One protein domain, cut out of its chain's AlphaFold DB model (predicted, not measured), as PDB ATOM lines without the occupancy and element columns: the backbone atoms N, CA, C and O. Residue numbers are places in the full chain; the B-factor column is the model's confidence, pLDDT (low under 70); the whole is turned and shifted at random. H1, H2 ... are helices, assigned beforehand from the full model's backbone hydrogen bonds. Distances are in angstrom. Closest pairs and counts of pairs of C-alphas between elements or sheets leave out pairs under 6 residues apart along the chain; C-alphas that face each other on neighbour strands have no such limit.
ATOM      1  N   ASN A 138     233.798 241.393 134.255       97.31
ATOM      2  CA  ASN A 138     233.281 240.486 133.239       97.31
ATOM      3  C   ASN A 138     232.626 239.260 133.897       97.31
ATOM      4  O   ASN A 138     233.292 238.286 134.255       97.31
ATOM      5  N   GLN A 139     231.302 239.323 134.058       97.88
ATOM      6  CA  GLN A 139     230.473 238.283 134.681       97.88
ATOM      7  C   GLN A 139     230.592 236.901 134.005       97.88
ATOM      8  O   GLN A 139     230.803 235.915 134.722       97.88
ATOM      9  N   PRO A 140     230.519 236.774 132.661       97.94
ATOM     10  CA  PRO A 140     230.757 235.496 131.988       97.94
ATOM     11  C   PRO A 140     232.137 234.890 132.270       97.94
ATOM     12  O   PRO A 140     232.240 233.685 132.518       97.94
ATOM     13  N   MET A 141     233.202 235.703 132.260       98.31
ATOM     14  CA  MET A 141     234.559 235.222 132.551       98.31
ATOM     15  C   MET A 141     234.713 234.805 134.011       98.31
ATOM     16  O   MET A 141     235.276 233.744 134.276       98.31
ATOM     17  N   PHE A 142     234.148 235.571 134.944       98.44
ATOM     18  CA  PHE A 142     234.103 235.201 136.358       98.44
ATOM     19  C   PHE A 142     233.384 233.867 136.580       98.44
ATOM     20  O   PHE A 142     233.934 232.976 137.226       98.44
ATOM     21  N   SER A 143     232.199 233.694 135.991       98.31
ATOM     22  CA  SER A 143     231.409 232.460 136.114       98.31
ATOM     23  C   SER A 143     232.171 231.254 135.551       98.31
ATOM     24  O   SER A 143     232.229 230.193 136.173       98.31
ATOM     25  N   SER A 144     232.823 231.438 134.397       98.44
ATOM     26  CA  SER A 144     233.648 230.411 133.747       98.44
ATOM     27  C   SER A 144     234.872 230.041 134.588       98.44
ATOM     28  O   SER A 144     235.156 228.857 134.780       98.44
ATOM     29  N   LEU A 145     235.575 231.039 135.135       98.75
ATOM     30  CA  LEU A 145     236.722 230.826 136.016       98.75
ATOM     31  C   LEU A 145     236.293 230.091 137.283       98.75
ATOM     32  O   LEU A 145     236.922 229.101 137.652       98.75
ATOM     33  N   LEU A 146     235.203 230.532 137.916       98.62
ATOM     34  CA  LEU A 146     234.676 229.932 139.136       98.62
ATOM     35  C   LEU A 146     234.282 228.463 138.916       98.62
ATOM     36  O   LEU A 146     234.636 227.608 139.727       98.62
ATOM     37  N   LYS A 147     233.622 228.139 137.797       98.38
ATOM     38  CA  LYS A 147     233.333 226.746 137.407       98.38
ATOM     39  C   LYS A 147     234.622 225.928 137.277       98.38
ATOM     40  O   LYS A 147     234.730 224.869 137.899       98.38
ATOM     41  N   ALA A 148     235.620 226.434 136.552       98.31
ATOM     42  CA  ALA A 148     236.892 225.739 136.347       98.31
ATOM     43  C   ALA A 148     237.643 225.470 137.666       98.31
ATOM     44  O   ALA A 148     238.084 224.343 137.907       98.31
ATOM     45  N   VAL A 149     237.750 226.465 138.554       98.44
ATOM     46  CA  VAL A 149     238.442 226.294 139.846       98.44
ATOM     47  C   VAL A 149     237.657 225.406 140.811       98.44
ATOM     48  O   VAL A 149     238.269 224.636 141.547       98.44
ATOM     49  N   LYS A 150     236.316 225.425 140.785       97.69
ATOM     50  CA  LYS A 150     235.494 224.485 141.568       97.69
ATOM     51  C   LYS A 150     235.715 223.042 141.116       97.69
ATOM     52  O   LYS A 150     235.896 222.169 141.963       97.69
ATOM     53  N   ILE A 151     235.729 222.790 139.804       97.75
ATOM     54  CA  ILE A 151     236.009 221.459 139.240       97.75
ATOM     55  C   ILE A 151     237.410 220.998 139.646       97.75
ATOM     56  O   ILE A 151     237.573 219.883 140.144       97.75
ATOM     57  N   TRP A 152     238.415 221.866 139.505       97.88
ATOM     58  CA  TRP A 152     239.775 221.581 139.960       97.88
ATOM     59  C   TRP A 152     239.812 221.224 141.454       97.88
ATOM     60  O   TRP A 152     240.337 220.173 141.813       97.88
ATOM     61  N   ALA A 153     239.212 222.042 142.322       97.69
ATOM     62  CA  ALA A 153     239.233 221.819 143.766       97.69
ATOM     63  C   ALA A 153     238.540 220.504 144.163       97.69
ATOM     64  O   ALA A 153     239.055 219.778 145.017       97.69
ATOM     65  N   ARG A 154     237.416 220.163 143.512       95.62
ATOM     66  CA  ARG A 154     236.728 218.871 143.685       95.62
ATOM     67  C   ARG A 154     237.631 217.703 143.282       95.62
ATOM     68  O   ARG A 154     237.848 216.807 144.088       95.62
ATOM     69  N   ASN A 155     238.228 217.751 142.089       97.00
ATOM     70  CA  ASN A 155     239.109 216.688 141.582       97.00
ATOM     71  C   ASN A 155     240.398 216.524 142.401       97.00
ATOM     72  O   ASN A 155     241.018 215.464 142.385       97.00
ATOM     73  N   ARG A 156     240.820 217.574 143.112       96.88
ATOM     74  CA  ARG A 156     241.971 217.553 144.023       96.88
ATOM     75  C   ARG A 156     241.598 217.244 145.473       96.88
ATOM     76  O   ARG A 156     242.493 217.233 146.309       96.88
ATOM     77  N   LEU A 157     240.320 216.977 145.759       95.88
ATOM     78  CA  LEU A 157     239.794 216.658 147.091       95.88
ATOM     79  C   LEU A 157     240.035 217.762 148.139       95.88
ATOM     80  O   LEU A 157     240.167 217.488 149.326       95.88
ATOM     81  N   ILE A 158     240.054 219.023 147.698       96.44
ATOM     82  CA  ILE A 158     240.262 220.220 148.539       96.44
ATOM     83  C   ILE A 158     239.064 221.182 148.474       96.44
ATOM     84  O   ILE A 158     239.204 222.389 148.670       96.44
ATOM     85  N   TYR A 159     237.879 220.655 148.166       95.12
ATOM     86  CA  TYR A 159     236.614 221.390 148.178       95.12
ATOM     87  C   TYR A 159     235.751 220.901 149.348       95.12
ATOM     88  O   TYR A 159     234.938 219.993 149.184       95.12
ATOM     89  N   SER A 160     235.956 221.450 150.548       92.12
ATOM     90  CA  SER A 160     235.109 221.179 151.720       92.12
ATOM     91  C   SER A 160     235.424 222.121 152.880       92.12
ATOM     92  O   SER A 160     236.486 222.025 153.493       92.12
ATOM     93  N   GLY A 161     234.460 222.967 153.253       87.75
ATOM     94  CA  GLY A 161     234.590 223.815 154.441       87.75
ATOM     95  C   GLY A 161     234.573 223.033 155.760       87.75
ATOM     96  O   GLY A 161     235.188 223.467 156.727       87.75
ATOM     97  N   ILE A 162     233.919 221.864 155.801       88.31
ATOM     98  CA  ILE A 162     233.828 221.022 157.009       88.31
ATOM     99  C   ILE A 162     235.206 220.479 157.403       88.31
ATOM    100  O   ILE A 162     235.522 220.393 158.584       88.31
ATOM    101  N   PHE A 163     236.043 220.158 156.414       91.44
ATOM    102  CA  PHE A 163     237.400 219.650 156.630       91.44
ATOM    103  C   PHE A 163     238.467 220.758 156.659       91.44
ATOM    104  O   PHE A 163     239.656 220.462 156.609       91.44
ATOM    105  N   GLY A 164     238.063 222.033 156.715       91.88
ATOM    106  CA  GLY A 164     238.986 223.173 156.741       91.88
ATOM    107  C   GLY A 164     239.622 223.520 155.389       91.88
ATOM    108  O   GLY A 164     240.504 224.374 155.340       91.88
ATOM    109  N   TYR A 165     239.178 222.897 154.294       95.31
ATOM    110  CA  TYR A 165     239.573 223.277 152.940       95.31
ATOM    111  C   TYR A 165     238.704 224.420 152.396       95.31
ATOM    112  O   TYR A 165     237.789 224.928 153.048       95.31
ATOM    113  N   LEU A 166     238.985 224.832 151.157       94.38
ATOM    114  CA  LEU A 166     238.237 225.883 150.482       94.38
ATOM    115  C   LEU A 166     236.781 225.451 150.267       94.38
ATOM    116  O   LEU A 166     236.492 224.333 149.838       94.38
ATOM    117  N   ASN A 167     235.855 226.363 150.556       93.19
ATOM    118  CA  ASN A 167     234.440 226.206 150.241       93.19
ATOM    119  C   ASN A 167     234.063 227.053 149.013       93.19
ATOM    120  O   ASN A 167     234.889 227.783 148.458       93.19
ATOM    121  N   GLY A 168     232.800 226.958 148.589       93.19
ATOM    122  CA  GLY A 168     232.301 227.698 147.430       93.19
ATOM    123  C   GLY A 168     232.511 229.208 147.550       93.19
ATOM    124  O   GLY A 168     233.018 229.817 146.618       93.19
ATOM    125  N   VAL A 169     232.204 229.798 148.710       93.69
ATOM    126  CA  VAL A 169     232.352 231.245 148.941       93.69
ATOM    127  C   VAL A 169     233.815 231.683 148.854       93.69
ATOM    128  O   VAL A 169     234.110 232.665 148.176       93.69
ATOM    129  N   ALA A 170     234.736 230.946 149.481       95.88
ATOM    130  CA  ALA A 170     236.165 231.246 149.437       95.88
ATOM    131  C   ALA A 170     236.695 231.228 147.996       95.88
ATOM    132  O   ALA A 170     237.339 232.183 147.563       95.88
ATOM    133  N   LEU A 171     236.351 230.192 147.219       97.75
ATOM    134  CA  LEU A 171     236.722 230.124 145.803       97.75
ATOM    135  C   LEU A 171     236.096 231.251 144.977       97.75
ATOM    136  O   LEU A 171     236.769 231.781 144.096       97.75
ATOM    137  N   SER A 172     234.857 231.654 145.265       97.56
ATOM    138  CA  SER A 172     234.211 232.777 144.579       97.56
ATOM    139  C   SER A 172     234.923 234.102 144.840       97.56
ATOM    140  O   SER A 172     235.176 234.845 143.896       97.56
ATOM    141  N   VAL A 173     235.302 234.389 146.090       97.69
ATOM    142  CA  VAL A 173     236.077 235.595 146.437       97.69
ATOM    143  C   VAL A 173     237.436 235.577 145.738       97.69
ATOM    144  O   VAL A 173     237.835 236.566 145.123       97.69
ATOM    145  N   MET A 174     238.121 234.434 145.762       98.31
ATOM    146  CA  MET A 174     239.415 234.279 145.103       98.31
ATOM    147  C   MET A 174     239.313 234.463 143.578       98.31
ATOM    148  O   MET A 174     240.075 235.218 142.978       98.31
ATOM    149  N   ALA A 175     238.330 233.834 142.932       98.50
ATOM    150  CA  ALA A 175     238.098 233.978 141.497       98.50
ATOM    151  C   ALA A 175     237.718 235.420 141.112       98.50
ATOM    152  O   ALA A 175     238.215 235.942 140.110       98.50
ATOM    153  N   ALA A 176     236.886 236.088 141.918       98.38
ATOM    154  CA  ALA A 176     236.504 237.479 141.692       98.38
ATOM    155  C   ALA A 176     237.716 238.410 141.763       98.38
ATOM    156  O   ALA A 176     237.884 239.247 140.877       98.38
ATOM    157  N   LYS A 177     238.612 238.221 142.744       98.19
ATOM    158  CA  LYS A 177     239.843 239.016 142.853       98.19
ATOM    159  C   LYS A 177     240.695 238.921 141.589       98.19
ATOM    160  O   LYS A 177     241.155 239.945 141.093       98.19
ATOM    161  N   ILE A 178     240.866 237.719 141.042       98.56
ATOM    162  CA  ILE A 178     241.615 237.513 139.794       98.56
ATOM    163  C   ILE A 178     240.938 238.228 138.621       98.56
ATOM    164  O   ILE A 178     241.615 238.906 137.852       98.56
ATOM    165  N   CYS A 179     239.610 238.148 138.509       98.31
ATOM    166  CA  CYS A 179     238.872 238.851 137.456       98.31
ATOM    167  C   CYS A 179     238.977 240.377 137.581       98.31
ATOM    168  O   CYS A 179     239.085 241.054 136.567       98.31
ATOM    169  N   ILE A 180     238.980 240.922 138.802       97.50
ATOM    170  CA  ILE A 180     239.148 242.362 139.053       97.50
ATOM    171  C   ILE A 180     240.554 242.829 138.657       97.50
ATOM    172  O   ILE A 180     240.696 243.871 138.024       97.50
ATOM    173  N   VAL A 181     241.594 242.063 139.004       97.31
ATOM    174  CA  VAL A 181     242.991 242.409 138.682       97.31
ATOM    175  C   VAL A 181     243.271 242.298 137.177       97.31
ATOM    176  O   VAL A 181     244.050 243.082 136.638       97.31
ATOM    177  N   TYR A 182     242.623 241.358 136.485       97.81
ATOM    178  CA  TYR A 182     242.822 241.098 135.055       97.81
ATOM    179  C   TYR A 182     241.503 241.223 134.258       97.81
ATOM    180  O   TYR A 182     241.031 240.236 133.692       97.81
ATOM    181  N   PRO A 183     240.907 242.430 134.159       97.12
ATOM    182  CA  PRO A 183     239.519 242.633 133.710       97.12
ATOM    183  C   PRO A 183     239.218 242.175 132.279       97.12
ATOM    184  O   PRO A 183     238.103 241.749 131.985       97.12
ATOM    185  N   ASN A 184     240.211 242.245 131.390       96.00
ATOM    186  CA  ASN A 184     240.067 241.945 129.961       96.00
ATOM    187  C   ASN A 184     240.788 240.653 129.546       96.00
ATOM    188  O   ASN A 184     240.981 240.405 128.356       96.00
ATOM    189  N   ALA A 185     241.256 239.856 130.510       97.69
ATOM    190  CA  ALA A 185     242.032 238.665 130.207       97.69
ATOM    191  C   ALA A 185     241.148 237.499 129.728       97.69
ATOM    192  O   ALA A 185     240.032 237.320 130.222       97.69
ATOM    193  N   PRO A 186     241.650 236.658 128.804       97.88
ATOM    194  CA  PRO A 186     240.951 235.446 128.402       97.88
ATOM    195  C   PRO A 186     240.944 234.411 129.535       97.88
ATOM    196  O   PRO A 186     241.820 234.400 130.404       97.88
ATOM    197  N   ILE A 187     239.992 233.476 129.477       98.00
ATOM    198  CA  ILE A 187     239.786 232.452 130.513       98.00
ATOM    199  C   ILE A 187     241.041 231.622 130.830       98.00
ATOM    200  O   ILE A 187     241.301 231.326 131.993       98.00
ATOM    201  N   THR A 188     241.855 231.286 129.826       97.75
ATOM    202  CA  THR A 188     243.103 230.524 130.009       97.75
ATOM    203  C   THR A 188     244.115 231.290 130.855       97.75
ATOM    204  O   THR A 188     244.732 230.717 131.752       97.75
ATOM    205  N   TYR A 189     244.239 232.597 130.617       98.56
ATOM    206  CA  TYR A 189     245.112 233.466 131.392       98.56
ATOM    207  C   TYR A 189     244.578 233.655 132.813       98.56
ATOM    208  O   TYR A 189     245.337 233.501 133.763       98.56
ATOM    209  N   LEU A 190     243.274 233.906 132.981       98.75
ATOM    210  CA  LEU A 190     242.644 234.005 134.304       98.75
ATOM    211  C   LEU A 190     242.871 232.737 135.142       98.75
ATOM    212  O   LEU A 190     243.246 232.822 136.311       98.75
ATOM    213  N   PHE A 191     242.703 231.561 134.534       98.56
ATOM    214  CA  PHE A 191     242.931 230.279 135.197       98.56
ATOM    215  C   PHE A 191     244.400 230.087 135.595       98.56
ATOM    216  O   PHE A 191     244.683 229.679 136.719       98.56
ATOM    217  N   GLN A 192     245.347 230.445 134.722       98.56
ATOM    218  CA  GLN A 192     246.776 230.425 135.052       98.56
ATOM    219  C   GLN A 192     247.114 231.393 136.196       98.56
ATOM    220  O   GLN A 192     247.819 231.017 137.137       98.56
ATOM    221  N   GLN A 193     246.602 232.627 136.137       98.62
ATOM    222  CA  GLN A 193     246.861 233.644 137.155       98.62
ATOM    223  C   GLN A 193     246.281 233.264 138.509       98.62
ATOM    224  O   GLN A 193     246.931 233.523 139.517       98.62
ATOM    225  N   PHE A 194     245.130 232.589 138.554       98.75
ATOM    226  CA  PHE A 194     244.586 232.061 139.802       98.75
ATOM    227  C   PHE A 194     245.636 231.241 140.566       98.75
ATOM    228  O   PHE A 194     245.925 231.528 141.725       98.75
ATOM    229  N   PHE A 195     246.294 230.281 139.912       98.62
ATOM    230  CA  PHE A 195     247.322 229.473 140.574       98.62
ATOM    231  C   PHE A 195     248.621 230.233 140.821       98.62
ATOM    232  O   PHE A 195     249.222 230.088 141.886       98.62
ATOM    233  N   MET A 196     249.073 231.046 139.866       98.44
ATOM    234  CA  MET A 196     250.316 231.805 140.023       98.44
ATOM    235  C   MET A 196     250.248 232.798 141.185       98.44
ATOM    236  O   MET A 196     251.203 232.893 141.954       98.44
ATOM    237  N   VAL A 197     249.128 233.506 141.323       98.50
ATOM    238  CA  VAL A 197     248.899 234.467 142.403       98.50
ATOM    239  C   VAL A 197     248.781 233.731 143.734       98.50
ATOM    240  O   VAL A 197     249.529 234.032 144.658       98.50
ATOM    241  N   TYR A 198     247.908 232.723 143.833       98.44
ATOM    242  CA  TYR A 198     247.622 232.075 145.119       98.44
ATOM    243  C   TYR A 198     248.707 231.115 145.619       98.44
ATOM    244  O   TYR A 198     248.799 230.881 146.822       98.44
ATOM    245  N   SER A 199     249.582 230.621 144.739       97.88
ATOM    246  CA  SER A 199     250.781 229.867 145.148       97.88
ATOM    247  C   SER A 199     251.873 230.742 145.767       97.88
ATOM    248  O   SER A 199     252.715 230.228 146.497       97.88
ATOM    249  N   LYS A 200     251.861 232.049 145.487       97.88
ATOM    250  CA  LYS A 200     252.827 233.032 146.004       97.88
ATOM    251  C   LYS A 200     252.188 234.037 146.961       97.88
ATOM    252  O   LYS A 200     252.827 235.021 147.325       97.88
ATOM    253  N   TRP A 201     250.923 233.826 147.314       97.94
ATOM    254  CA  TRP A 201     250.179 234.742 148.159       97.94
ATOM    255  C   TRP A 201     250.717 234.700 149.585       97.94
ATOM    256  O   TRP A 201     250.970 233.625 150.132       97.94
ATOM    257  N   ASP A 202     250.867 235.871 150.189       97.06
ATOM    258  CA  ASP A 202     251.267 235.987 151.584       97.06
ATOM    259  C   ASP A 202     250.068 235.715 152.504       97.06
ATOM    260  O   ASP A 202     249.395 236.621 152.995       97.06
ATOM    261  N   TRP A 203     249.781 234.430 152.708       95.06
ATOM    262  CA  TRP A 203     248.654 233.965 153.515       95.06
ATOM    263  C   TRP A 203     248.756 234.322 155.001       95.06
ATOM    264  O   TRP A 203     247.738 234.295 155.689       95.06
ATOM    265  N   LEU A 204     249.957 234.629 155.504       95.31
ATOM    266  CA  LEU A 204     250.166 234.949 156.916       95.31
ATOM    267  C   LEU A 204     249.840 236.411 157.223       95.31
ATOM    268  O   LEU A 204     249.367 236.704 158.321       95.31
ATOM    269  N   HIS A 205     250.069 237.315 156.268       95.00
ATOM    270  CA  HIS A 205     249.972 238.754 156.517       95.00
ATOM    271  C   HIS A 205     248.929 239.474 155.654       95.00
ATOM    272  O   HIS A 205     248.475 240.552 156.042       95.00
ATOM    273  N   VAL A 206     248.516 238.914 154.510       94.19
ATOM    274  CA  VAL A 206     247.667 239.618 153.535       94.19
ATOM    275  C   VAL A 206     246.349 238.869 153.293       94.19
ATOM    276  O   VAL A 206     246.342 237.799 152.682       94.19
ATOM    277  N   PRO A 207     245.190 239.421 153.700       94.44
ATOM    278  CA  PRO A 207     243.896 238.832 153.369       94.44
ATOM    279  C   PRO A 207     243.535 239.050 151.893       94.44
ATOM    280  O   PRO A 207     243.891 240.056 151.276       94.44
ATOM    281  N   VAL A 208     242.756 238.128 151.322       95.69
ATOM    282  CA  VAL A 208     242.184 238.310 149.980       95.69
ATOM    283  C   VAL A 208     241.002 239.275 150.073       95.69
ATOM    284  O   VAL A 208     239.903 238.887 150.463       95.69
ATOM    285  N   LEU A 209     241.235 240.535 149.708       93.50
ATOM    286  CA  LEU A 209     240.229 241.600 149.710       93.50
ATOM    287  C   LEU A 209     239.833 241.993 148.283       93.50
ATOM    288  O   LEU A 209     240.698 242.134 147.411       93.50
ATOM    289  N   LEU A 210     238.537 242.196 148.045       92.06
ATOM    290  CA  LEU A 210     238.011 242.680 146.759       92.06
ATOM    291  C   LEU A 210     238.124 244.201 146.633       92.06
ATOM    292  O   LEU A 210     238.445 244.699 145.559       92.06
ATOM    293  N   GLU A 211     237.959 244.901 147.750       85.44
ATOM    294  CA  GLU A 211     238.100 246.348 147.900       85.44
ATOM    295  C   GLU A 211     238.888 246.663 149.180       85.44
ATOM    296  O   GLU A 211     239.016 245.812 150.065       85.44
ATOM    297  N   GLU A 212     239.446 247.869 149.277       81.19
ATOM    298  CA  GLU A 212     240.078 248.321 150.517       81.19
ATOM    299  C   GLU A 212     239.032 248.528 151.614       81.19
ATOM    300  O   GLU A 212     237.992 249.149 151.397       81.19
ATOM    301  N   LEU A 213     239.343 248.050 152.821       77.50
ATOM    302  CA  LEU A 213     238.515 248.277 153.999       77.50
ATOM    303  C   LEU A 213     238.736 249.707 154.510       77.50
ATOM    304  O   LEU A 213     239.641 249.983 155.294       77.50
ATOM    305  N   SER A 214     237.901 250.629 154.059       64.19
ATOM    306  CA  SER A 214     237.765 251.972 154.622       64.19
ATOM    307  C   SER A 214     236.840 251.984 155.856       64.19
ATOM    308  O   SER A 214     235.943 251.148 155.968       64.19
ATOM    309  N   PRO A 215     236.947 252.972 156.767       62.44
ATOM    310  CA  PRO A 215     235.995 253.136 157.874       62.44
ATOM    311  C   PRO A 215     234.529 253.283 157.430       62.44
ATOM    312  O   PRO A 215     233.619 253.053 158.223       62.44
ATOM    313  N   SER A 216     234.294 253.686 156.175       55.09
ATOM    314  CA  SER A 216     232.968 253.758 155.560       55.09
ATOM    315  C   SER A 216     232.490 252.436 154.942       55.09
ATOM    316  O   SER A 216     231.279 252.254 154.848       55.09
ATOM    317  N   SER A 217     233.399 251.534 154.548       56.22
ATOM    318  CA  SER A 217     233.096 250.189 154.012       56.22
ATOM    319  C   SER A 217     233.151 249.086 155.072       56.22
ATOM    320  O   SER A 217     232.535 248.035 154.891       56.22
ATOM    321  N   LEU A 218     233.782 249.321 156.231       56.25
ATOM    322  CA  LEU A 218     233.464 248.548 157.428       56.25
ATOM    323  C   LEU A 218     231.979 248.749 157.724       56.25
ATOM    324  O   LEU A 218     231.543 249.859 158.037       56.25
ATOM    325  N   ASN A 219     231.205 247.666 157.628       53.91
ATOM    326  CA  ASN A 219     229.795 247.668 157.985       53.91
ATOM    327  C   ASN A 219     229.625 248.386 159.330       53.91
ATOM    328  O   ASN A 219     230.081 247.897 160.360       53.91
ATOM    329  N   LYS A 220     228.895 249.510 159.348       49.84
ATOM    330  CA  LYS A 220     228.520 250.217 160.591       49.84
ATOM    331  C   LYS A 220     227.796 249.306 161.601       49.84
ATOM    332  O   LYS A 220     227.632 249.681 162.750       49.84
ATOM    333  N   LEU A 221     227.385 248.109 161.171       46.69
ATOM    334  CA  LEU A 221     226.846 247.012 161.977       46.69
ATOM    335  C   LEU A 221     227.851 246.393 162.966       46.69
ATOM    336  O   LEU A 221     227.419 245.799 163.945       46.69
ATOM    337  N   THR A 222     229.162 246.495 162.720       46.06
ATOM    338  CA  THR A 222     230.204 245.985 163.635       46.06
ATOM    339  C   THR A 222     230.742 247.058 164.573       46.06
ATOM    340  O   THR A 222     231.603 246.761 165.399       46.06
ATOM    341  N   GLN A 223     230.266 248.303 164.460       45.84
ATOM    342  CA  GLN A 223     230.526 249.311 165.480       45.84
ATOM    343  C   GLN A 223     229.693 248.930 166.702       45.84
ATOM    344  O   GLN A 223     228.494 249.197 166.765       45.84
ATOM    345  N   LEU A 224     230.329 248.224 167.640       39.44
ATOM    346  CA  LEU A 224     229.773 248.014 168.969       39.44
ATOM    347  C   LEU A 224     229.394 249.390 169.536       39.44
ATOM    348  O   LEU A 224     230.159 250.340 169.342       39.44
ATOM    349  N   PRO A 225     228.231 249.532 170.194       39.72
ATOM    350  CA  PRO A 225     227.917 250.775 170.877       39.72
ATOM    351  C   PRO A 225     229.075 251.093 171.825       39.72
ATOM    352  O   PRO A 225     229.509 250.229 172.587       39.72
ATOM    353  N   ASN A 226     229.607 252.312 171.718       40.44
ATOM    354  CA  ASN A 226     230.568 252.820 172.685       40.44
ATOM    355  C   ASN A 226     229.885 252.757 174.059       40.44
ATOM    356  O   ASN A 226     228.894 253.458 174.269       40.44
ATOM    357  N   ASN A 227     230.368 251.864 174.925       37.25
ATOM    358  CA  ASN A 227     230.023 251.855 176.346       37.25
ATOM    359  C   ASN A 227     230.571 253.110 177.025       37.25
ATOM    360  O   ASN A 227     231.713 253.500 176.683       37.25
TER     361      ASN A 227
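AT A GLANCE: This is residues 138 to 227 of the 227 residues of the protein "Polynucleotide adenylyltransferase" of Globodera pallida (UniProt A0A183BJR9). Three helices, H1, H2 and H3, pack into a small body with their centres in a triangle and their lines crossed, and a long tail with no named element, residues 200 to 227, makes the length of the whole. Residues 199 to 207 and 212 to 227 stick out from that body. The printed part has 90 residues with three named helices, in the order H1, H2, H3, and no named strand; the class is all helix, though under half of the residues, 44, are in named elements. The whole is loose, with a radius of gyration of the C-alphas of 15.4 A, and only just elongated, spanning 51 by 34 by 24 A.

IN THESE COORDINATES: The longest helix, H1, is residues 139 to 155, 24.3 A from C-alpha 139 at (230.473, 238.283, 134.681) to C-alpha 155. H2 is residues 168 to 181, 20.2 A long. H3 is residues 187 to 199, 18.5 A long, and ends with C-alpha 199 at (250.781, 229.867, 145.148).

HOW THE PARTS SIT: H1 touches H2 at a steep tilt of 47 degrees, opposite ways; the closest C-alphas are those of Leu 146 and Ala 175, 5.8 A apart. H3 touches H1 with residues 187 to 191 alone, at a steep tilt of 55 degrees, the same way; the closest C-alphas, of Met 141 and Ile 187, are 6.3 A apart. H2, with residues 174 to 179 alone, touches residues 190 to 194 of H3, only just about perpendicular at 72 degrees; the closest C-alphas, of Ile 178 and Phe 194, are 6.2 A apart. Every O i to N i+4 pair is within hydrogen-bond range in H1 and H2, and 8 of 9 are in H3.

THE WHOLE: The C-alphas farthest apart, of Thr 188 and Asn 227, are 52.7 A apart. The printed part has no cut. The link from H1 to H2 is long, and that from H2 to H3 is tight. The model's pLDDT is under 70 in residues 214 to 227.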